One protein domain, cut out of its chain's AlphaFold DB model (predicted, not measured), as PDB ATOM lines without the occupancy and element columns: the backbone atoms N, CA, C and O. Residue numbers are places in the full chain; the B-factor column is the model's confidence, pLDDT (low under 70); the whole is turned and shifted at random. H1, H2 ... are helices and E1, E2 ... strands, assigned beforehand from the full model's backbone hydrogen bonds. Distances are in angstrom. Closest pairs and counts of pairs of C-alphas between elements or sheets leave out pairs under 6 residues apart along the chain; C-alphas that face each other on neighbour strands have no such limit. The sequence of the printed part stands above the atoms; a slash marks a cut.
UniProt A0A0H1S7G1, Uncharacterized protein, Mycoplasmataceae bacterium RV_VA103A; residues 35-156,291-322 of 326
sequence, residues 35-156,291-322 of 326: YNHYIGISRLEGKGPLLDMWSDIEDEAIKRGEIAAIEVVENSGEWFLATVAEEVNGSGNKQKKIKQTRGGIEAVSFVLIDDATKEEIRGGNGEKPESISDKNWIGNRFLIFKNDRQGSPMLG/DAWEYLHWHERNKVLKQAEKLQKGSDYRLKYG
ATOM      1  N   TYR A  35     359.896 289.547 251.698       79.88
ATOM      2  CA  TYR A  35     360.498 288.398 252.387       79.88
ATOM      3  C   TYR A  35     360.135 287.063 251.732       79.88
ATOM      4  O   TYR A  35     361.022 286.272 251.420       79.88
ATOM      5  N   ASN A  36     358.852 286.841 251.433       72.19
ATOM      6  CA  ASN A  36     358.418 285.622 250.748       72.19
ATOM      7  C   ASN A  36     359.054 285.471 249.359       72.19
ATOM      8  O   ASN A  36     359.357 284.353 248.945       72.19
ATOM      9  N   HIS A  37     359.246 286.576 248.633       79.94
ATOM     10  CA  HIS A  37     359.927 286.556 247.341       79.94
ATOM     11  C   HIS A  37     361.379 286.090 247.489       79.94
ATOM     12  O   HIS A  37     361.782 285.157 246.799       79.94
ATOM     13  N   TYR A  38     362.134 286.681 248.416       78.81
ATOM     14  CA  TYR A  38     363.545 286.350 248.614       78.81
ATOM     15  C   TYR A  38     363.773 284.921 249.098       78.81
ATOM     16  O   TYR A  38     364.630 284.223 248.564       78.81
ATOM     17  N   ILE A  39     362.956 284.448 250.041       75.31
ATOM     18  CA  ILE A  39     362.995 283.045 250.469       75.31
ATOM     19  C   ILE A  39     362.669 282.129 249.279       75.31
ATOM     20  O   ILE A  39     363.312 281.105 249.080       75.31
ATOM     21  N   GLY A  40     361.701 282.507 248.437       75.25
ATOM     22  CA  GLY A  40     361.254 281.687 247.310       75.25
ATOM     23  C   GLY A  40     362.268 281.523 246.169       75.25
ATOM     24  O   GLY A  40     362.192 280.523 245.441       75.25
ATOM     25  N   ILE A  41     363.193 282.474 245.995       81.50
ATOM     26  CA  ILE A  41     364.230 282.410 244.950       81.50
ATOM     27  C   ILE A  41     365.468 281.620 245.380       81.50
ATOM     28  O   ILE A  41     366.218 281.196 244.505       81.50
ATOM     29  N   SER A  42     365.663 281.392 246.682       88.31
ATOM     30  CA  SER A  42     366.804 280.665 247.236       88.31
ATOM     31  C   SER A  42     366.452 279.201 247.479       88.31
ATOM     32  O   SER A  42     365.568 278.877 248.271       88.31
ATOM     33  N   ARG A  43     367.126 278.288 246.780       88.75
ATOM     34  CA  ARG A  43     366.884 276.845 246.889       88.75
ATOM     35  C   ARG A  43     368.197 276.100 247.001       88.75
ATOM     36  O   ARG A  43     369.049 276.204 246.122       88.75
ATOM     37  N   LEU A  44     368.328 275.324 248.068       93.56
ATOM     38  CA  LEU A  44     369.468 274.454 248.289       93.56
ATOM     39  C   LEU A  44     369.082 273.010 247.972       93.56
ATOM     40  O   LEU A  44     368.097 272.492 248.493       93.56
ATOM     41  N   GLU A  45     369.876 272.366 247.130       93.00
ATOM     42  CA  GLU A  45     369.756 270.957 246.772       93.00
ATOM     43  C   GLU A  45     371.040 270.197 247.135       93.00
ATOM     44  O   GLU A  45     372.076 270.792 247.445       93.00
ATOM     45  N   GLY A  46     370.980 268.866 247.069       91.62
ATOM     46  CA  GLY A  46     372.131 267.987 247.277       91.62
ATOM     47  C   GLY A  46     372.025 267.168 248.558       91.62
ATOM     48  O   GLY A  46     370.993 266.548 248.815       91.62
ATOM     49  N   LYS A  47     373.105 267.118 249.342       91.12
ATOM     50  CA  LYS A  47     373.203 266.340 250.578       91.12
ATOM     51  C   LYS A  47     373.967 267.102 251.660       91.12
ATOM     52  O   LYS A  47     375.081 267.554 251.434       91.12
ATOM     53  N   GLY A  48     373.416 267.132 252.870       89.06
ATOM     54  CA  GLY A  48     374.098 267.624 254.065       89.06
ATOM     55  C   GLY A  48     373.125 268.222 255.084       89.06
ATOM     56  O   GLY A  48     371.972 268.480 254.742       89.06
ATOM     57  N   PRO A  49     373.566 268.442 256.333       86.06
ATOM     58  CA  PRO A  49     372.704 268.885 257.433       86.06
ATOM     59  C   PRO A  49     372.099 270.285 257.250       86.06
ATOM     60  O   PRO A  49     371.100 270.605 257.882       86.06
ATOM     61  N   LEU A  50     372.677 271.129 256.389       89.50
ATOM     62  CA  LEU A  50     372.164 272.484 256.166       89.50
ATOM     63  C   LEU A  50     370.879 272.517 255.329       89.50
ATOM     64  O   LEU A  50     370.193 273.534 255.340       89.50
ATOM     65  N   LEU A  51     370.544 271.432 254.616       91.00
ATOM     66  CA  LEU A  51     369.346 271.366 253.772       91.00
ATOM     67  C   LEU A  51     368.065 271.536 254.584       91.00
ATOM     68  O   LEU A  51     367.206 272.333 254.212       91.00
ATOM     69  N   ASP A  52     367.972 270.832 255.711       87.88
ATOM     70  CA  ASP A  52     366.760 270.792 256.532       87.88
ATOM     71  C   ASP A  52     366.462 272.141 257.201       87.88
ATOM     72  O   ASP A  52     365.311 272.440 257.505       87.88
ATOM     73  N   MET A  53     367.487 272.977 257.384       90.06
ATOM     74  CA  MET A  53     367.374 274.308 257.985       90.06
ATOM     75  C   MET A  53     367.582 275.455 256.989       90.06
ATOM     76  O   MET A  53     367.656 276.612 257.399       90.06
ATOM     77  N   TRP A  54     367.687 275.176 255.684       92.69
ATOM     78  CA  TRP A  54     368.046 276.200 254.695       92.69
ATOM     79  C   TRP A  54     367.043 277.354 254.646       92.69
ATOM     80  O   TRP A  54     367.434 278.518 254.603       92.69
ATOM     81  N   SER A  55     365.747 277.035 254.711       89.31
ATOM     82  CA  SER A  55     364.690 278.052 254.734       89.31
ATOM     83  C   SER A  55     364.820 278.981 255.942       89.31
ATOM     84  O   SER A  55     364.606 280.182 255.804       89.31
ATOM     85  N   ASP A  56     365.183 278.438 257.105       90.38
ATOM     86  CA  ASP A  56     365.341 279.216 258.335       90.38
ATOM     87  C   ASP A  56     366.624 280.060 258.295       90.38
ATOM     88  O   ASP A  56     366.625 281.206 258.742       90.38
ATOM     89  N   ILE A  57     367.707 279.523 257.711       91.06
ATOM     90  CA  ILE A  57     368.948 280.272 257.455       91.06
ATOM     91  C   ILE A  57     368.647 281.493 256.592       91.06
ATOM     92  O   ILE A  57     369.044 282.601 256.947       91.06
ATOM     93  N   GLU A  58     367.951 281.302 255.471       91.44
ATOM     94  CA  GLU A  58     367.645 282.392 254.548       91.44
ATOM     95  C   GLU A  58     366.713 283.419 255.189       91.44
ATOM     96  O   GLU A  58     367.010 284.609 255.135       91.44
ATOM     97  N   ASP A  59     365.637 282.987 255.850       89.44
ATOM     98  CA  ASP A  59     364.699 283.892 256.518       89.44
ATOM     99  C   ASP A  59     365.402 284.775 257.565       89.44
ATOM    100  O   ASP A  59     365.281 286.005 257.552       89.44
ATOM    101  N   GLU A  60     366.210 284.171 258.438       89.69
ATOM    102  CA  GLU A  60     366.925 284.907 259.478       89.69
ATOM    103  C   GLU A  60     368.063 285.769 258.910       89.69
ATOM    104  O   GLU A  60     368.236 286.907 259.355       89.69
ATOM    105  N   ALA A  61     368.797 285.296 257.895       89.19
ATOM    106  CA  ALA A  61     369.818 286.098 257.217       89.19
ATOM    107  C   ALA A  61     369.195 287.326 256.541       89.19
ATOM    108  O   ALA A  61     369.686 288.436 256.710       89.19
ATOM    109  N   ILE A  62     368.077 287.168 255.833       89.00
ATOM    110  CA  ILE A  62     367.380 288.261 255.144       89.00
ATOM    111  C   ILE A  62     366.842 289.292 256.155       89.00
ATOM    112  O   ILE A  62     366.921 290.500 255.914       89.00
ATOM    113  N   LYS A  63     366.314 288.843 257.302       87.25
ATOM    114  CA  LYS A  63     365.765 289.724 258.351       87.25
ATOM    115  C   LYS A  63     366.831 290.442 259.172       87.25
ATOM    116  O   LYS A  63     366.634 291.602 259.524       87.25
ATOM    117  N   ARG A  64     367.919 289.756 259.527       86.94
ATOM    118  CA  ARG A  64     368.939 290.263 260.466       86.94
ATOM    119  C   ARG A  64     370.221 290.722 259.794       86.94
ATOM    120  O   ARG A  64     371.024 291.388 260.434       86.94
ATOM    121  N   GLY A  65     370.418 290.358 258.535       88.62
ATOM    122  CA  GLY A  65     371.634 290.603 257.774       88.62
ATOM    123  C   GLY A  65     372.707 289.530 257.965       88.62
ATOM    124  O   GLY A  65     373.365 289.156 256.996       88.62
ATOM    125  N   GLU A  66     372.855 288.972 259.170       87.50
ATOM    126  CA  GLU A  66     373.775 287.865 259.447       87.50
ATOM    127  C   GLU A  66     373.165 286.832 260.406       87.50
ATOM    128  O   GLU A  66     372.492 287.176 261.383       87.50
ATOM    129  N   ILE A  67     373.459 285.554 260.164       88.81
ATOM    130  CA  ILE A  67     373.088 284.443 261.045       88.81
ATOM    131  C   ILE A  67     374.216 283.410 261.099       88.81
ATOM    132  O   ILE A  67     374.937 283.209 260.121       88.81
ATOM    133  N   ALA A  68     374.390 282.753 262.244       84.88
ATOM    134  CA  ALA A  68     375.340 281.659 262.403       84.88
ATOM    135  C   ALA A  68     374.609 280.316 262.496       84.88
ATOM    136  O   ALA A  68     373.673 280.180 263.281       84.88
ATOM    137  N   ALA A  69     375.068 279.320 261.741       84.62
ATOM    138  CA  ALA A  69     374.696 277.920 261.913       84.62
ATOM    139  C   ALA A  69     375.820 277.197 262.669       84.62
ATOM    140  O   ALA A  69     376.987 277.315 262.286       84.62
ATOM    141  N   ILE A  70     375.490 276.483 263.745       78.69
ATOM    142  CA  ILE A  70     376.466 275.882 264.666       78.69
ATOM    143  C   ILE A  70     376.160 274.395 264.856       78.69
ATOM    144  O   ILE A  70     375.018 274.043 265.147       78.69
ATOM    145  N   GLU A  71     377.183 273.543 264.746       74.44
ATOM    146  CA  GLU A  71     377.098 272.107 265.047       74.44
ATOM    147  C   GLU A  71     377.333 271.823 266.541       74.44
ATOM    148  O   GLU A  71     378.392 272.155 267.091       74.44
ATOM    149  N   VAL A  72     376.378 271.150 267.192       66.31
ATOM    150  CA  VAL A  72     376.514 270.648 268.568       66.31
ATOM    151  C   VAL A  72     377.140 269.258 268.542       66.31
ATOM    152  O   VAL A  72     376.571 268.311 267.998       66.31
ATOM    153  N   VAL A  73     378.304 269.110 269.173       59.72
ATOM    154  CA  VAL A  73     379.061 267.844 269.159       59.72
ATOM    155  C   VAL A  73     378.496 266.807 270.137       59.72
ATOM    156  O   VAL A  73     378.582 265.613 269.859       59.72
ATOM    157  N   GLU A  74     377.865 267.226 271.238       53.59
ATOM    158  CA  GLU A  74     377.269 266.294 272.213       53.59
ATOM    159  C   GLU A  74     375.993 265.597 271.710       53.59
ATOM    160  O   GLU A  74     375.759 264.438 272.047       53.59
ATOM    161  N   ASN A  75     375.198 266.256 270.859       50.84
ATOM    162  CA  ASN A  75     373.906 265.752 270.384       50.84
ATOM    163  C   ASN A  75     373.973 265.337 268.913       50.84
ATOM    164  O   ASN A  75     373.300 265.903 268.059       50.84
ATOM    165  N   SER A  76     374.776 264.324 268.590       57.59
ATOM    166  CA  SER A  76     374.726 263.638 267.284       57.59
ATOM    167  C   SER A  76     375.036 264.473 266.025       57.59
ATOM    168  O   SER A  76     374.781 264.003 264.918       57.59
ATOM    169  N   GLY A  77     375.630 265.666 266.159       63.56
ATOM    170  CA  GLY A  77     375.886 266.561 265.024       63.56
ATOM    171  C   GLY A  77     374.667 267.390 264.606       63.56
ATOM    172  O   GLY A  77     374.570 267.787 263.445       63.56
ATOM    173  N   GLU A  78     373.724 267.631 265.524       73.88
ATOM    174  CA  GLU A  78     372.602 268.551 265.317       73.88
ATOM    175  C   GLU A  78     373.080 269.990 265.072       73.88
ATOM    176  O   GLU A  78     374.034 270.467 265.695       73.88
ATOM    177  N   TRP A  79     372.380 270.694 264.179       78.38
ATOM    178  CA  TRP A  79     372.660 272.084 263.823       78.38
ATOM    179  C   TRP A  79     371.582 273.013 264.366       78.38
ATOM    180  O   TRP A  79     370.394 272.695 264.324       78.38
ATOM    181  N   PHE A  80     371.986 274.190 264.835       78.88
ATOM    182  CA  PHE A  80     371.056 275.235 265.259       78.88
ATOM    183  C   PHE A  80     371.486 276.615 264.765       78.88
ATOM    184  O   PHE A  80     372.652 276.839 264.432       78.88
ATOM    185  N   LEU A  81     370.525 277.543 264.741       82.44
ATOM    186  CA  LEU A  81     370.751 278.935 264.371       82.44
ATOM    187  C   LEU A  81     371.010 279.803 265.599       82.44
ATOM    188  O   LEU A  81     370.344 279.680 266.629       82.44
ATOM    189  N   ALA A  82     371.963 280.716 265.466       78.75
ATOM    190  CA  ALA A  82     372.326 281.674 266.491       78.75
ATOM    191  C   ALA A  82     372.497 283.069 265.887       78.75
ATOM    192  O   ALA A  82     373.050 283.237 264.800       78.75
ATOM    193  N   THR A  83     372.024 284.084 266.609       80.50
ATOM    194  CA  THR A  83     372.087 285.479 266.161       80.50
ATOM    195  C   THR A  83     373.513 286.002 266.248       80.50
ATOM    196  O   THR A  83     374.170 285.806 267.268       80.50
ATOM    197  N   VAL A  84     373.972 286.711 265.217       75.19
ATOM    198  CA  VAL A  84     375.251 287.432 265.230       75.19
ATOM    199  C   VAL A  84     374.974 288.897 265.567       75.19
ATOM    200  O   VAL A  84     374.205 289.559 264.878       75.19
ATOM    201  N   ALA A  85     375.564 289.403 266.645       72.25
ATOM    202  CA  ALA A  85     375.422 290.780 267.104       72.25
ATOM    203  C   ALA A  85     376.790 291.462 267.149       72.25
ATOM    204  O   ALA A  85     377.746 290.902 267.680       72.25
ATOM    205  N   GLU A  86     376.902 292.676 266.616       66.56
ATOM    206  CA  GLU A  86     378.108 293.490 266.775       66.56
ATOM    207  C   GLU A  86     378.021 294.254 268.105       66.56
ATOM    208  O   GLU A  86     377.082 295.015 268.334       66.56
ATOM    209  N   GLU A  87     378.979 294.037 269.003       67.56
ATOM    210  CA  GLU A  87     379.085 294.763 270.269       67.56
ATOM    211  C   GLU A  87     380.403 295.539 270.318       67.56
ATOM    212  O   GLU A  87     381.465 295.044 269.936       67.56
ATOM    213  N   VAL A  88     380.340 296.771 270.819       56.59
ATOM    214  CA  VAL A  88     381.533 297.552 271.143       56.59
ATOM    215  C   VAL A  88     381.964 297.145 272.544       56.59
ATOM    216  O   VAL A  88     381.223 297.326 273.511       56.59
ATOM    217  N   ASN A  89     383.145 296.547 272.659       61.22
ATOM    218  CA  ASN A  89     383.664 296.148 273.959       61.22
ATOM    219  C   ASN A  89     384.054 297.382 274.803       61.22
ATOM    220  O   ASN A  89     384.160 298.497 274.295       61.22
ATOM    221  N   GLY A  90     384.332 297.188 276.096       51.19
ATOM    222  CA  GLY A  90     384.723 298.278 277.008       51.19
ATOM    223  C   GLY A  90     386.007 299.033 276.621       51.19
ATOM    224  O   GLY A  90     386.304 300.062 277.219       51.19
ATOM    225  N   SER A  91     386.754 298.547 275.623       59.84
ATOM    226  CA  SER A  91     387.927 299.207 275.030       59.84
ATOM    227  C   SER A  91     387.638 299.924 273.701       59.84
ATOM    228  O   SER A  91     388.565 300.434 273.081       59.84
ATOM    229  N   GLY A  92     386.381 299.973 273.247       56.09
ATOM    230  CA  GLY A  92     385.988 300.622 271.990       56.09
ATOM    231  C   GLY A  92     386.173 299.767 270.729       56.09
ATOM    232  O   GLY A  92     385.839 300.221 269.637       56.09
ATOM    233  N   ASN A  93     386.656 298.527 270.856       58.53
ATOM    234  CA  ASN A  93     386.833 297.619 269.724       58.53
ATOM    235  C   ASN A  93     385.529 296.874 269.428       58.53
ATOM    236  O   ASN A  93     384.883 296.340 270.334       58.53
ATOM    237  N   LYS A  94     385.169 296.806 268.144       54.88
ATOM    238  CA  LYS A  94     384.032 296.019 267.659       54.88
ATOM    239  C   LYS A  94     384.351 294.529 267.773       54.88
ATOM    240  O   LYS A  94     385.405 294.079 267.330       54.88
ATOM    241  N   GLN A  95     383.449 293.771 268.378       61.16
ATOM    242  CA  GLN A  95     383.512 292.317 268.480       61.16
ATOM    243  C   GLN A  95     382.178 291.736 268.026       61.16
ATOM    244  O   GLN A  95     381.122 292.286 268.338       61.16
ATOM    245  N   LYS A  96     382.202 290.607 267.313       60.69
ATOM    246  CA  LYS A  96     380.962 289.904 266.973       60.69
ATOM    247  C   LYS A  96     380.643 288.893 268.059       60.69
ATOM    248  O   LYS A  96     381.442 287.994 268.318       60.69
ATOM    249  N   LYS A  97     379.478 289.048 268.684       64.62
ATOM    250  CA  LYS A  97     378.898 288.073 269.594       64.62
ATOM    251  C   LYS A  97     377.903 287.177 268.889       64.62
ATOM    252  O   LYS A  97     376.938 287.672 268.320       64.62
ATOM    253  N   ILE A  98     378.089 285.867 268.972       65.62
ATOM    254  CA  ILE A  98     377.058 284.916 268.554       65.62
ATOM    255  C   ILE A  98     376.237 284.541 269.791       65.62
ATOM    256  O   ILE A  98     376.823 284.141 270.792       65.62
ATOM    257  N   LYS A  99     374.911 284.703 269.751       65.75
ATOM    258  CA  LYS A  99     374.008 284.475 270.892       65.75
ATOM    259  C   LYS A  99     372.979 283.399 270.572       65.75
ATOM    260  O   LYS A  99     372.250 283.505 269.584       65.75
ATOM    261  N   GLN A 100     372.874 282.401 271.446       65.00
ATOM    262  CA  GLN A 100     371.766 281.445 271.446       65.00
ATOM    263  C   GLN A 100     370.754 281.845 272.521       65.00
ATOM    264  O   GLN A 100     371.115 281.980 273.687       65.00
ATOM    265  N   THR A 101     369.481 282.000 272.156       55.47
ATOM    266  CA  THR A 101     368.394 282.247 273.115       55.47
ATOM    267  C   THR A 101     367.459 281.045 273.174       55.47
ATOM    268  O   THR A 101     366.936 280.606 272.155       55.47
ATOM    269  N   ARG A 102     367.218 280.505 274.377       51.97
ATOM    270  CA  ARG A 102     366.224 279.444 274.615       51.97
ATOM    271  C   ARG A 102     365.193 279.966 275.610       51.97
ATOM    272  O   ARG A 102     365.531 280.258 276.751       51.97
ATOM    273  N   GLY A 103     363.945 280.139 275.168       44.50
ATOM    274  CA  GLY A 103     362.871 280.668 276.024       44.50
ATOM    275  C   GLY A 103     363.101 282.106 276.517       44.50
ATOM    276  O   GLY A 103     362.644 282.453 277.599       44.50
ATOM    277  N   GLY A 104     363.835 282.927 275.756       44.34
ATOM    278  CA  GLY A 104     364.145 284.319 276.114       44.34
ATOM    279  C   GLY A 104     365.372 284.511 277.014       44.34
ATOM    280  O   GLY A 104     365.719 285.651 277.306       44.34
ATOM    281  N   ILE A 105     366.054 283.433 277.419       45.09
ATOM    282  CA  ILE A 105     367.293 283.484 278.209       45.09
ATOM    283  C   ILE A 105     368.490 283.202 277.287       45.09
ATOM    284  O   ILE A 105     368.457 282.245 276.506       45.09
ATOM    285  N   GLU A 106     369.531 284.042 277.356       53.56
ATOM    286  CA  GLU A 106     370.800 283.854 276.634       53.56
ATOM    287  C   GLU A 106     371.532 282.631 277.208       53.56
ATOM    288  O   GLU A 106     371.962 282.627 278.359       53.56
ATOM    289  N   ALA A 107     371.613 281.559 276.421       52.19
ATOM    290  CA  ALA A 107     372.163 280.279 276.853       52.19
ATOM    291  C   ALA A 107     373.691 280.226 276.685       52.19
ATOM    292  O   ALA A 107     374.387 279.709 277.559       52.19
ATOM    293  N   VAL A 108     374.217 280.769 275.578       55.62
ATOM    294  CA  VAL A 108     375.653 280.763 275.246       55.62
ATOM    295  C   VAL A 108     376.013 281.990 274.401       55.62
ATOM    296  O   VAL A 108     375.235 282.366 273.517       55.62
ATOM    297  N   SER A 109     377.189 282.585 274.660       54.59
ATOM    298  CA  SER A 109     377.724 283.732 273.913       54.59
ATOM    299  C   SER A 109     379.153 283.474 273.405       54.59
ATOM    300  O   SER A 109     380.030 283.046 274.156       54.59
ATOM    301  N   PHE A 110     379.417 283.748 272.129       61.25
ATOM    302  CA  PHE A 110     380.744 283.558 271.516       61.25
ATOM    303  C   PHE A 110     381.313 284.886 271.099       61.25
ATOM    304  O   PHE A 110     380.620 285.601 270.396       61.25
ATOM    305  N   VAL A 111     382.551 285.206 271.460       55.44
ATOM    306  CA  VAL A 111     383.206 286.433 270.995       55.44
ATOM    307  C   VAL A 111     384.173 286.080 269.869       55.44
ATOM    308  O   VAL A 111     385.179 285.405 270.092       55.44
ATOM    309  N   LEU A 112     383.876 286.555 268.661       54.00
ATOM    310  CA  LEU A 112     384.794 286.534 267.526       54.00
ATOM    311  C   LEU A 112     385.704 287.762 267.632       54.00
ATOM    312  O   LEU A 112     385.228 288.900 267.561       54.00
ATOM    313  N   ILE A 113     387.001 287.533 267.828       49.59
ATOM    314  CA  ILE A 113     388.018 288.587 267.824       49.59
ATOM    315  C   ILE A 113     388.705 288.557 266.460       49.59
ATOM    316  O   ILE A 113     389.169 287.502 266.017       49.59
ATOM    317  N   ASP A 114     388.732 289.704 265.785       39.84
ATOM    318  CA  ASP A 114     389.305 289.806 264.448       39.84
ATOM    319  C   ASP A 114     390.839 289.869 264.515       39.84
ATOM    320  O   ASP A 114     391.397 290.736 265.183       39.84
ATOM    321  N   ASP A 115     391.464 288.862 263.899       31.50
ATOM    322  CA  ASP A 115     392.790 288.852 263.249       31.50
ATOM    323  C   ASP A 115     393.115 287.416 262.754       31.50
ATOM    324  O   ASP A 115     394.228 286.916 262.879       31.50
ATOM    325  N   ALA A 116     392.123 286.731 262.160       34.00
ATOM    326  CA  ALA A 116     392.178 285.345 261.648       34.00
ATOM    327  C   ALA A 116     392.000 284.200 262.679       34.00
ATOM    328  O   ALA A 116     392.893 283.388 262.893       34.00
ATOM    329  N   THR A 117     390.778 284.016 263.200       43.09
ATOM    330  CA  THR A 117     390.304 282.801 263.924       43.09
ATOM    331  C   THR A 117     390.863 282.563 265.334       43.09
ATOM    332  O   THR A 117     391.338 281.478 265.660       43.09
ATOM    333  N   LYS A 118     390.751 283.555 266.227       41.69
ATOM    334  CA  LYS A 118     390.774 283.291 267.677       41.69
ATOM    335  C   LYS A 118     389.377 283.504 268.249       41.69
ATOM    336  O   LYS A 118     388.941 284.634 268.455       41.69
ATOM    337  N   GLU A 119     388.674 282.400 268.472       52.22
ATOM    338  CA  GLU A 119     387.382 282.376 269.156       52.22
ATOM    339  C   GLU A 119     387.580 282.328 270.665       52.22
ATOM    340  O   GLU A 119     388.372 281.538 271.183       52.22
ATOM    341  N   GLU A 120     386.824 283.153 271.382       45.91
ATOM    342  CA  GLU A 120     386.718 283.053 272.830       45.91
ATOM    343  C   GLU A 120     385.289 282.636 273.198       45.91
ATOM    344  O   GLU A 120     384.335 283.403 273.039       45.91
ATOM    345  N   ILE A 121     385.140 281.399 273.680       50.81
ATOM    346  CA  ILE A 121     383.862 280.862 274.162       50.81
ATOM    347  C   ILE A 121     383.614 281.398 275.572       50.81
ATOM    348  O   ILE A 121     384.463 281.246 276.455       50.81
ATOM    349  N   ARG A 122     382.441 281.996 275.796       51.00
ATOM    350  CA  ARG A 122     382.003 282.457 277.116       51.00
ATOM    351  C   ARG A 122     380.655 281.828 277.471       51.00
ATOM    352  O   ARG A 122     379.737 281.776 276.656       51.00
ATOM    353  N   GLY A 123     380.523 281.343 278.705       44.03
ATOM    354  CA  GLY A 123     379.228 280.878 279.217       44.03
ATOM    355  C   GLY A 123     378.203 282.018 279.278       44.03
ATOM    356  O   GLY A 123     378.574 283.184 279.148       44.03
ATOM    357  N   GLY A 124     376.925 281.707 279.523       41.19
ATOM    358  CA  GLY A 124     375.835 282.699 279.605       41.19
ATOM    359  C   GLY A 124     376.058 283.860 280.594       41.19
ATOM    360  O   GLY A 124     375.417 284.895 280.467       41.19
ATOM    361  N   ASN A 125     377.024 283.737 281.515       50.78
ATOM    362  CA  ASN A 125     377.432 284.791 282.458       50.78
ATOM    363  C   ASN A 125     378.739 285.521 282.071       50.78
ATOM    364  O   ASN A 125     379.264 286.306 282.856       50.78
ATOM    365  N   GLY A 126     379.313 285.262 280.893       48.56
ATOM    366  CA  GLY A 126     380.560 285.892 280.441       48.56
ATOM    367  C   GLY A 126     381.854 285.255 280.972       48.56
ATOM    368  O   GLY A 126     382.938 285.753 280.653       48.56
ATOM    369  N   GLU A 127     381.756 284.168 281.742       44.38
ATOM    370  CA  GLU A 127     382.890 283.412 282.285       44.38
ATOM    371  C   GLU A 127     383.538 282.510 281.225       44.38
ATOM    372  O   GLU A 127     382.848 281.878 280.412       44.38
ATOM    373  N   LYS A 128     384.876 282.437 281.244       49.19
ATOM    374  CA  LYS A 128     385.640 281.476 280.440       49.19
ATOM    375  C   LYS A 128     385.448 280.076 281.034       49.19
ATOM    376  O   LYS A 128     385.672 279.922 282.232       49.19
ATOM    377  N   PRO A 129     385.074 279.059 280.242       48.84
ATOM    378  CA  PRO A 129     385.018 277.690 280.738       48.84
ATOM    379  C   PRO A 129     386.405 277.258 281.241       48.84
ATOM    380  O   PRO A 129     387.386 277.379 280.511       48.84
ATOM    381  N   GLU A 130     386.491 276.749 282.472       42.97
ATOM    382  CA  GLU A 130     387.761 276.368 283.121       42.97
ATOM    383  C   GLU A 130     388.465 275.168 282.453       42.97
ATOM    384  O   GLU A 130     389.654 274.944 282.663       42.97
ATOM    385  N   SER A 131     387.759 274.419 281.601       40.75
ATOM    386  CA  SER A 131     388.279 273.273 280.855       40.75
ATOM    387  C   SER A 131     387.585 273.194 279.493       40.75
ATOM    388  O   SER A 131     386.398 272.883 279.401       40.75
ATOM    389  N   ILE A 132     388.322 273.504 278.421       41.06
ATOM    390  CA  ILE A 132     387.855 273.336 277.030       41.06
ATOM    391  C   ILE A 132     387.695 271.838 276.701       41.06
ATOM    392  O   ILE A 132     386.844 271.470 275.898       41.06
ATOM    393  N   SER A 133     388.463 270.962 277.363       37.81
ATOM    394  CA  SER A 133     388.426 269.508 277.169       37.81
ATOM    395  C   SER A 133     387.201 268.818 277.773       37.81
ATOM    396  O   SER A 133     386.800 267.779 277.256       37.81
ATOM    397  N   ASP A 134     386.575 269.391 278.808       39.72
ATOM    398  CA  ASP A 134     385.397 268.794 279.466       39.72
ATOM    399  C   ASP A 134     384.062 269.322 278.915       39.72
ATOM    400  O   ASP A 134     382.994 268.862 279.315       39.72
ATOM    401  N   LYS A 135     384.103 270.271 277.971       41.69
ATOM    402  CA  LYS A 135     382.928 270.813 277.274       41.69
ATOM    403  C   LYS A 135     383.176 270.899 275.768       41.69
ATOM    404  O   LYS A 135     383.115 271.977 275.180       41.69
ATOM    405  N   ASN A 136     383.391 269.740 275.138       40.06
ATOM    406  CA  ASN A 136     383.282 269.514 273.684       40.06
ATOM    407  C   ASN A 136     381.837 269.751 273.182       40.06
ATOM    408  O   ASN A 136     381.250 268.908 272.513       40.06
ATOM    409  N   TRP A 137     381.203 270.862 273.552       45.19
ATOM    410  CA  TRP A 137     379.792 271.111 273.251       45.19
ATOM    411  C   TRP A 137     379.610 271.612 271.821       45.19
ATOM    412  O   TRP A 137     378.533 271.480 271.247       45.19
ATOM    413  N   ILE A 138     380.658 272.182 271.228       48.75
ATOM    414  CA  ILE A 138     380.581 272.918 269.970       48.75
ATOM    415  C   ILE A 138     381.771 272.491 269.142       48.75
ATOM    416  O   ILE A 138     382.920 272.645 269.556       48.75
ATOM    417  N   GLY A 139     381.493 271.887 267.993       46.88
ATOM    418  CA  GLY A 139     382.552 271.505 267.072       46.88
ATOM    419  C   GLY A 139     383.268 272.754 266.583       46.88
ATOM    420  O   GLY A 139     382.705 273.844 266.604       46.88
ATOM    421  N   ASN A 140     384.486 272.604 266.067       51.88
ATOM    422  CA  ASN A 140     385.209 273.643 265.315       51.88
ATOM    423  C   ASN A 140     384.486 274.029 263.992       51.88
ATOM    424  O   ASN A 140     385.109 274.120 262.934       51.88
ATOM    425  N   ARG A 141     383.153 274.122 263.996       64.44
ATOM    426  CA  ARG A 141     382.255 274.125 262.844       64.44
ATOM    427  C   ARG A 141     381.046 275.011 263.138       64.44
ATOM    428  O   ARG A 141     379.951 274.541 263.435       64.44
ATOM    429  N   PHE A 142     381.263 276.312 263.025       72.12
ATOM    430  CA  PHE A 142     380.199 277.285 262.826       72.12
ATOM    431  C   PHE A 142     380.363 277.905 261.438       72.12
ATOM    432  O   PHE A 142     381.465 277.990 260.890       72.12
ATOM    433  N   LEU A 143     379.246 278.309 260.857       82.00
ATOM    434  CA  LEU A 143     379.163 278.894 259.529       82.00
ATOM    435  C   LEU A 143     378.368 280.186 259.640       82.00
ATOM    436  O   LEU A 143     377.245 280.172 260.132       82.00
ATOM    437  N   ILE A 144     378.954 281.299 259.207       85.31
ATOM    438  CA  ILE A 144     378.284 282.602 259.228       85.31
ATOM    439  C   ILE A 144     377.738 282.874 257.837       85.31
ATOM    440  O   ILE A 144     378.508 283.063 256.898       85.31
ATOM    441  N   PHE A 145     376.417 282.921 257.729       88.88
ATOM    442  CA  PHE A 145     375.712 283.327 256.528       88.88
ATOM    443  C   PHE A 145     375.439 284.820 256.597       88.88
ATOM    444  O   PHE A 145     374.873 285.317 257.574       88.88
ATOM    445  N   LYS A 146     375.854 285.533 255.553       89.62
ATOM    446  CA  LYS A 146     375.563 286.950 255.382       89.62
ATOM    447  C   LYS A 146     374.558 287.140 254.262       89.62
ATOM    448  O   LYS A 146     374.637 286.459 253.239       89.62
ATOM    449  N   ASN A 147     373.656 288.096 254.443       88.69
ATOM    450  CA  ASN A 147     372.707 288.477 253.414       88.69
ATOM    451  C   ASN A 147     373.376 289.198 252.240       88.69
ATOM    452  O   ASN A 147     373.006 288.992 251.094       88.69
ATOM    453  N   ASP A 148     374.392 290.002 252.502       86.19
ATOM    454  CA  ASP A 148     375.228 290.619 251.481       86.19
ATOM    455  C   ASP A 148     376.679 290.692 251.982       86.19
ATOM    456  O   ASP A 148     377.023 290.165 253.043       86.19
ATOM    457  N   ARG A 149     377.564 291.363 251.238       84.62
ATOM    458  CA  ARG A 149     378.969 291.532 251.651       84.62
ATOM    459  C   ARG A 149     379.110 292.197 253.024       84.62
ATOM    460  O   ARG A 149     380.062 291.905 253.756       84.62
ATOM    461  N   GLN A 150     378.191 293.101 253.350       85.12
ATOM    462  CA  GLN A 150     378.213 293.909 254.566       85.12
ATOM    463  C   GLN A 150     377.541 293.195 255.747       85.12
ATOM    464  O   GLN A 150     377.861 293.510 256.888       85.12
ATOM    465  N   GLY A 151     376.703 292.189 255.487       84.94
ATOM    466  CA  GLY A 151     375.859 291.566 256.498       84.94
ATOM    467  C   GLY A 151     374.648 292.426 256.854       84.94
ATOM    468  O   GLY A 151     374.222 292.428 258.004       84.94
ATOM    469  N   SER A 152     374.124 293.195 255.898       86.81
ATOM    470  CA  SER A 152     373.006 294.114 256.119       86.81
ATOM    471  C   SER A 152     371.651 293.418 255.931       86.81
ATOM    472  O   SER A 152     371.503 292.599 255.017       86.81
ATOM    473  N   PRO A 153     370.632 293.736 256.757       88.12
ATOM    474  CA  PRO A 153     369.264 293.290 256.519       88.12
ATOM    475  C   PRO A 153     368.783 293.676 255.123       88.12
ATOM    476  O   PRO A 153     369.077 294.763 254.634       88.12
ATOM    477  N   MET A 154     367.981 292.811 254.513       85.44
ATOM    478  CA  MET A 154     367.478 293.021 253.158       85.44
ATOM    479  C   MET A 154     366.547 294.233 253.043       85.44
ATOM    480  O   MET A 154     366.561 294.957 252.051       85.44
ATOM    481  N   LEU A 155     365.710 294.436 254.064       84.56
ATOM    482  CA  LEU A 155     364.755 295.538 254.149       84.56
ATOM    483  C   LEU A 155     365.196 296.477 255.276       84.56
ATOM    484  O   LEU A 155     364.754 296.339 256.418       84.56
ATOM    485  N   GLY A 156     366.135 297.369 254.950       77.25
ATOM    486  CA  GLY A 156     366.723 298.349 255.867       77.25
ATOM    487  C   GLY A 156     365.947 299.668 255.959       77.25
ATOM    488  O   GLY A 156     364.752 299.722 255.669       77.25
ATOM    489  N   ASP A 291     370.517 290.300 237.461       81.19
ATOM    490  CA  ASP A 291     371.527 289.238 237.401       81.19
ATOM    491  C   ASP A 291     372.705 289.546 238.342       81.19
ATOM    492  O   ASP A 291     373.159 288.678 239.089       81.19
ATOM    493  N   ALA A 292     373.184 290.796 238.352       83.44
ATOM    494  CA  ALA A 292     374.249 291.235 239.249       83.44
ATOM    495  C   ALA A 292     373.818 291.171 240.722       83.44
ATOM    496  O   ALA A 292     374.594 290.728 241.574       83.44
ATOM    497  N   TRP A 293     372.582 291.581 241.018       86.00
ATOM    498  CA  TRP A 293     372.011 291.517 242.359       86.00
ATOM    499  C   TRP A 293     371.890 290.070 242.857       86.00
ATOM    500  O   TRP A 293     372.382 289.751 243.942       86.00
ATOM    501  N   GLU A 294     371.316 289.172 242.049       87.81
ATOM    502  CA  GLU A 294     371.198 287.743 242.368       87.81
ATOM    503  C   GLU A 294     372.581 287.107 242.552       87.81
ATOM    504  O   GLU A 294     372.788 286.350 243.501       87.81
ATOM    505  N   TYR A 295     373.555 287.464 241.708       88.12
ATOM    506  CA  TYR A 295     374.916 286.932 241.787       88.12
ATOM    507  C   TYR A 295     375.611 287.311 243.089       88.12
ATOM    508  O   TYR A 295     376.280 286.469 243.687       88.12
ATOM    509  N   LEU A 296     375.456 288.553 243.555       88.56
ATOM    510  CA  LEU A 296     376.036 288.988 244.826       88.56
ATOM    511  C   LEU A 296     375.518 288.143 245.993       88.56
ATOM    512  O   LEU A 296     376.314 287.663 246.800       88.56
ATOM    513  N   HIS A 297     374.208 287.910 246.046       89.94
ATOM    514  CA  HIS A 297     373.588 287.134 247.118       89.94
ATOM    515  C   HIS A 297     373.966 285.654 247.022       89.94
ATOM    516  O   HIS A 297     374.411 285.073 248.015       89.94
ATOM    517  N   TRP A 298     373.889 285.074 245.820       92.44
ATOM    518  CA  TRP A 298     374.341 283.711 245.540       92.44
ATOM    519  C   TRP A 298     375.801 283.498 245.949       92.44
ATOM    520  O   TRP A 298     376.125 282.509 246.605       92.44
ATOM    521  N   HIS A 299     376.688 284.435 245.603       91.44
ATOM    522  CA  HIS A 299     378.121 284.330 245.864       91.44
ATOM    523  C   HIS A 299     378.429 284.260 247.362       91.44
ATOM    524  O   HIS A 299     379.216 283.407 247.783       91.44
ATOM    525  N   GLU A 300     377.789 285.111 248.172       91.19
ATOM    526  CA  GLU A 300     377.993 285.116 249.625       91.19
ATOM    527  C   GLU A 300     377.506 283.813 250.276       91.19
ATOM    528  O   GLU A 300     378.228 283.246 251.099       91.19
ATOM    529  N   ARG A 301     376.355 283.260 249.855       91.06
ATOM    530  CA  ARG A 301     375.891 281.947 250.349       91.06
ATOM    531  C   ARG A 301     376.816 280.822 249.895       91.06
ATOM    532  O   ARG A 301     377.254 280.009 250.708       91.06
ATOM    533  N   ASN A 302     377.152 280.783 248.607       91.19
ATOM    534  CA  ASN A 302     377.934 279.698 248.020       91.19
ATOM    535  C   ASN A 302     379.353 279.619 248.609       91.19
ATOM    536  O   ASN A 302     379.905 278.535 248.785       91.19
ATOM    537  N   LYS A 303     379.948 280.757 248.985       90.31
ATOM    538  CA  LYS A 303     381.227 280.787 249.710       90.31
ATOM    539  C   LYS A 303     381.163 279.983 251.014       90.31
ATOM    540  O   LYS A 303     382.080 279.209 251.296       90.31
ATOM    541  N   VAL A 304     380.094 280.161 251.785       89.44
ATOM    542  CA  VAL A 304     379.886 279.487 253.073       89.44
ATOM    543  C   VAL A 304     379.548 278.013 252.861       89.44
ATOM    544  O   VAL A 304     380.102 277.162 253.551       89.44
ATOM    545  N   LEU A 305     378.732 277.686 251.854       91.00
ATOM    546  CA  LEU A 305     378.417 276.299 251.489       91.00
ATOM    547  C   LEU A 305     379.674 275.514 251.086       91.00
ATOM    548  O   LEU A 305     379.922 274.436 251.620       91.00
ATOM    549  N   LYS A 306     380.557 276.094 250.264       89.62
ATOM    550  CA  LYS A 306     381.858 275.486 249.917       89.62
ATOM    551  C   LYS A 306     382.776 275.301 251.123       89.62
ATOM    552  O   LYS A 306     383.621 274.404 251.141       89.62
ATOM    553  N   GLN A 307     382.674 276.169 252.128       85.50
ATOM    554  CA  GLN A 307     383.377 275.979 253.396       85.50
ATOM    555  C   GLN A 307     382.744 274.840 254.205       85.50
ATOM    556  O   GLN A 307     383.475 274.021 254.765       85.50
ATOM    557  N   ALA A 308     381.415 274.745 254.218       85.31
ATOM    558  CA  ALA A 308     380.677 273.672 254.868       85.31
ATOM    559  C   ALA A 308     381.070 272.295 254.314       85.31
ATOM    560  O   ALA A 308     381.388 271.407 255.097       85.31
ATOM    561  N   GLU A 309     381.157 272.134 252.991       87.50
ATOM    562  CA  GLU A 309     381.579 270.881 252.332       87.50
ATOM    563  C   GLU A 309     382.992 270.441 252.734       87.50
ATOM    564  O   GLU A 309     383.263 269.257 252.930       87.50
ATOM    565  N   LYS A 310     383.913 271.397 252.905       83.62
ATOM    566  CA  LYS A 310     385.279 271.104 253.369       83.62
ATOM    567  C   LYS A 310     385.298 270.621 254.816       83.62
ATOM    568  O   LYS A 310     386.104 269.759 255.166       83.62
ATOM    569  N   LEU A 311     384.443 271.198 255.660       76.50
ATOM    570  CA  LEU A 311     384.355 270.864 257.080       76.50
ATOM    571  C   LEU A 311     383.567 269.566 257.322       76.50
ATOM    572  O   LEU A 311     383.905 268.807 258.236       76.50
ATOM    573  N   GLN A 312     382.561 269.291 256.491       79.12
ATOM    574  CA  GLN A 312     381.633 268.166 256.586       79.12
ATOM    575  C   GLN A 312     381.881 267.161 255.452       79.12
ATOM    576  O   GLN A 312     381.341 267.271 254.352       79.12
ATOM    577  N   LYS A 313     382.691 266.132 255.723       75.62
ATOM    578  CA  LYS A 313     382.960 265.071 254.740       75.62
ATOM    579  C   LYS A 313     381.659 264.377 254.314       75.62
ATOM    580  O   LYS A 313     381.001 263.750 255.139       75.62
ATOM    581  N   GLY A 314     381.353 264.427 253.019       81.12
ATOM    582  CA  GLY A 314     380.181 263.779 252.421       81.12
ATOM    583  C   GLY A 314     378.976 264.696 252.203       81.12
ATOM    584  O   GLY A 314     377.957 264.202 251.713       81.12
ATOM    585  N   SER A 315     379.095 265.982 252.545       87.44
ATOM    586  CA  SER A 315     378.162 267.020 252.103       87.44
ATOM    587  C   SER A 315     378.491 267.470 250.672       87.44
ATOM    588  O   SER A 315     379.661 267.503 250.291       87.44
ATOM    589  N   ASP A 316     377.455 267.790 249.904       92.62
ATOM    590  CA  ASP A 316     377.491 268.274 248.519       92.62
ATOM    591  C   ASP A 316     376.285 269.197 248.328       92.62
ATOM    592  O   ASP A 316     375.144 268.737 248.402       92.62
ATOM    593  N   TYR A 317     376.518 270.492 248.162       93.44
ATOM    594  CA  TYR A 317     375.483 271.513 248.146       93.44
ATOM    595  C   TYR A 317     375.423 272.202 246.786       93.44
ATOM    596  O   TYR A 317     376.401 272.769 246.305       93.44
ATOM    597  N   ARG A 318     374.228 272.234 246.195       92.44
ATOM    598  CA  ARG A 318     373.946 272.972 244.962       92.44
ATOM    599  C   ARG A 318     372.938 274.070 245.252       92.44
ATOM    600  O   ARG A 318     371.789 273.794 245.588       92.44
ATOM    601  N   LEU A 319     373.397 275.317 245.182       92.69
ATOM    602  CA  LEU A 319     372.571 276.491 245.435       92.69
ATOM    603  C   LEU A 319     372.045 277.060 244.123       92.69
ATOM    604  O   LEU A 319     372.818 277.571 243.312       92.69
ATOM    605  N   LYS A 320     370.724 277.089 244.007       88.75
ATOM    606  CA  LYS A 320     370.012 277.886 243.021       88.75
ATOM    607  C   LYS A 320     369.509 279.173 243.664       88.75
ATOM    608  O   LYS A 320     368.887 279.134 244.724       88.75
ATOM    609  N   TYR A 321     369.761 280.305 243.017       84.50
ATOM    610  CA  TYR A 321     369.314 281.612 243.491       84.50
ATOM    611  C   TYR A 321     368.765 282.433 242.322       84.50
ATOM    612  O   TYR A 321     369.516 282.916 241.478       84.50
ATOM    613  N   GLY A 322     367.439 282.548 242.239       82.88
ATOM    614  CA  GLY A 322     366.772 283.186 241.103       82.88
ATOM    615  C   GLY A 322     367.048 282.441 239.793       82.88
ATOM    616  O   GLY A 322     366.684 281.267 239.656       82.88
TER     617      GLY A 322
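AT A GLANCE: This is residues 35 to 156 and 291 to 322 of the 326 residues of an uncharacterized protein of Mycoplasmataceae bacterium RV_VA103A (UniProt A0A0H1S7G1). A strongly twisted sheet of six antiparallel strands, E6 E5 E4 E3 E2 E7, is curled like part of a barrel, and H2 and H3 pack on its E7 end. Clear of this sheet, the two-stranded antiparallel ribbon E1 E8 packs on H3 through E8, while short H1 packs on H2. The 154 printed residues include three named helices and eight named strands, in the order H1 E1 H2 E2 E3 E4 E5 E6 E7 H3 E8, a mixed class. The whole is compact, with a radius of gyration of the C-alphas of 16.0 A and spans of 48 by 37 by 33 A.

HOW THE PARTS SIT: Begin with the large sheet: E6 is residues 118 to 123, E5 105 to 113, E4 94 to 102, E3 78 to 88, E2 66 to 72 and E7 138 to 146. E2 to E6 form a meander, each strand the antiparallel neighbour of the one before, in four hairpins. Look for N 70 and O 80 at 2.9 A between E2 and E3, N 85 and O 97 at 2.8 A between E3 and E4, N 98 and O 110 at 2.9 A between E4 and E5, and N 111 and O 120 at 3.0 A between E5 and E6. E3 is staggered, pairing with E2 over 78 to 83 and with E4 over 83 to 88. Between E2 and E7, N 69 and O 143 are 2.8 A apart. H2, residues 54 to 64, and H3, residues 291 to 311, make two layers with this sheet, helices on one face of it. H2 has a height over the sheet of 8.2 A and lies over E2 and E7, slantwise to the strands, at 34 degrees to E2 on the local plane; its closest C-alphas to E2 are Ala 61 and Ile 67, 5.3 A. The closest C-alphas of H3 and E7 are Arg 301 and Phe 145, 6.3 A. H2 and H3 are apart. E8, residues 316 to 321, comes closest to H3 at the C-alphas of Tyr 321 and Trp 298, 5.8 A; its antiparallel neighbour E1, residues 42 to 47, has N 45 and O 318 at 2.8 A. H1, residues 35 to 41, touches H2 at a steep tilt of 43 degrees, opposite ways, closest at C-alphas Ile 39 and Glu 58, 6.2 A. Every O i to N i+4 pair is within hydrogen-bond range in H1 and H2, and 16 of 17 in H3.

IN THESE COORDINATES: Find C-alpha 78 at (372.602, 268.551, 265.317); from there E3 runs 30.9 A. E4 spans 25.3 A, E5 23.7 A and E7 20.9 A; E5 bends by 50 degrees at 108, E7 by 64 degrees at 141. H3 begins at C-alpha 291, (371.527, 289.238, 237.401), and runs 29.8 A, with a kink of 29 degrees near 298.

THE WHOLE: Residues 157 to 290 are not printed, and C-alphas 156 and 291 are 21.1 A apart across this cut. The link from E6 to E7, residues 124 to 137, is long. Mean pLDDT of the printed part is 72.0; residues 72 to 77 and 86 to 141 are under 70.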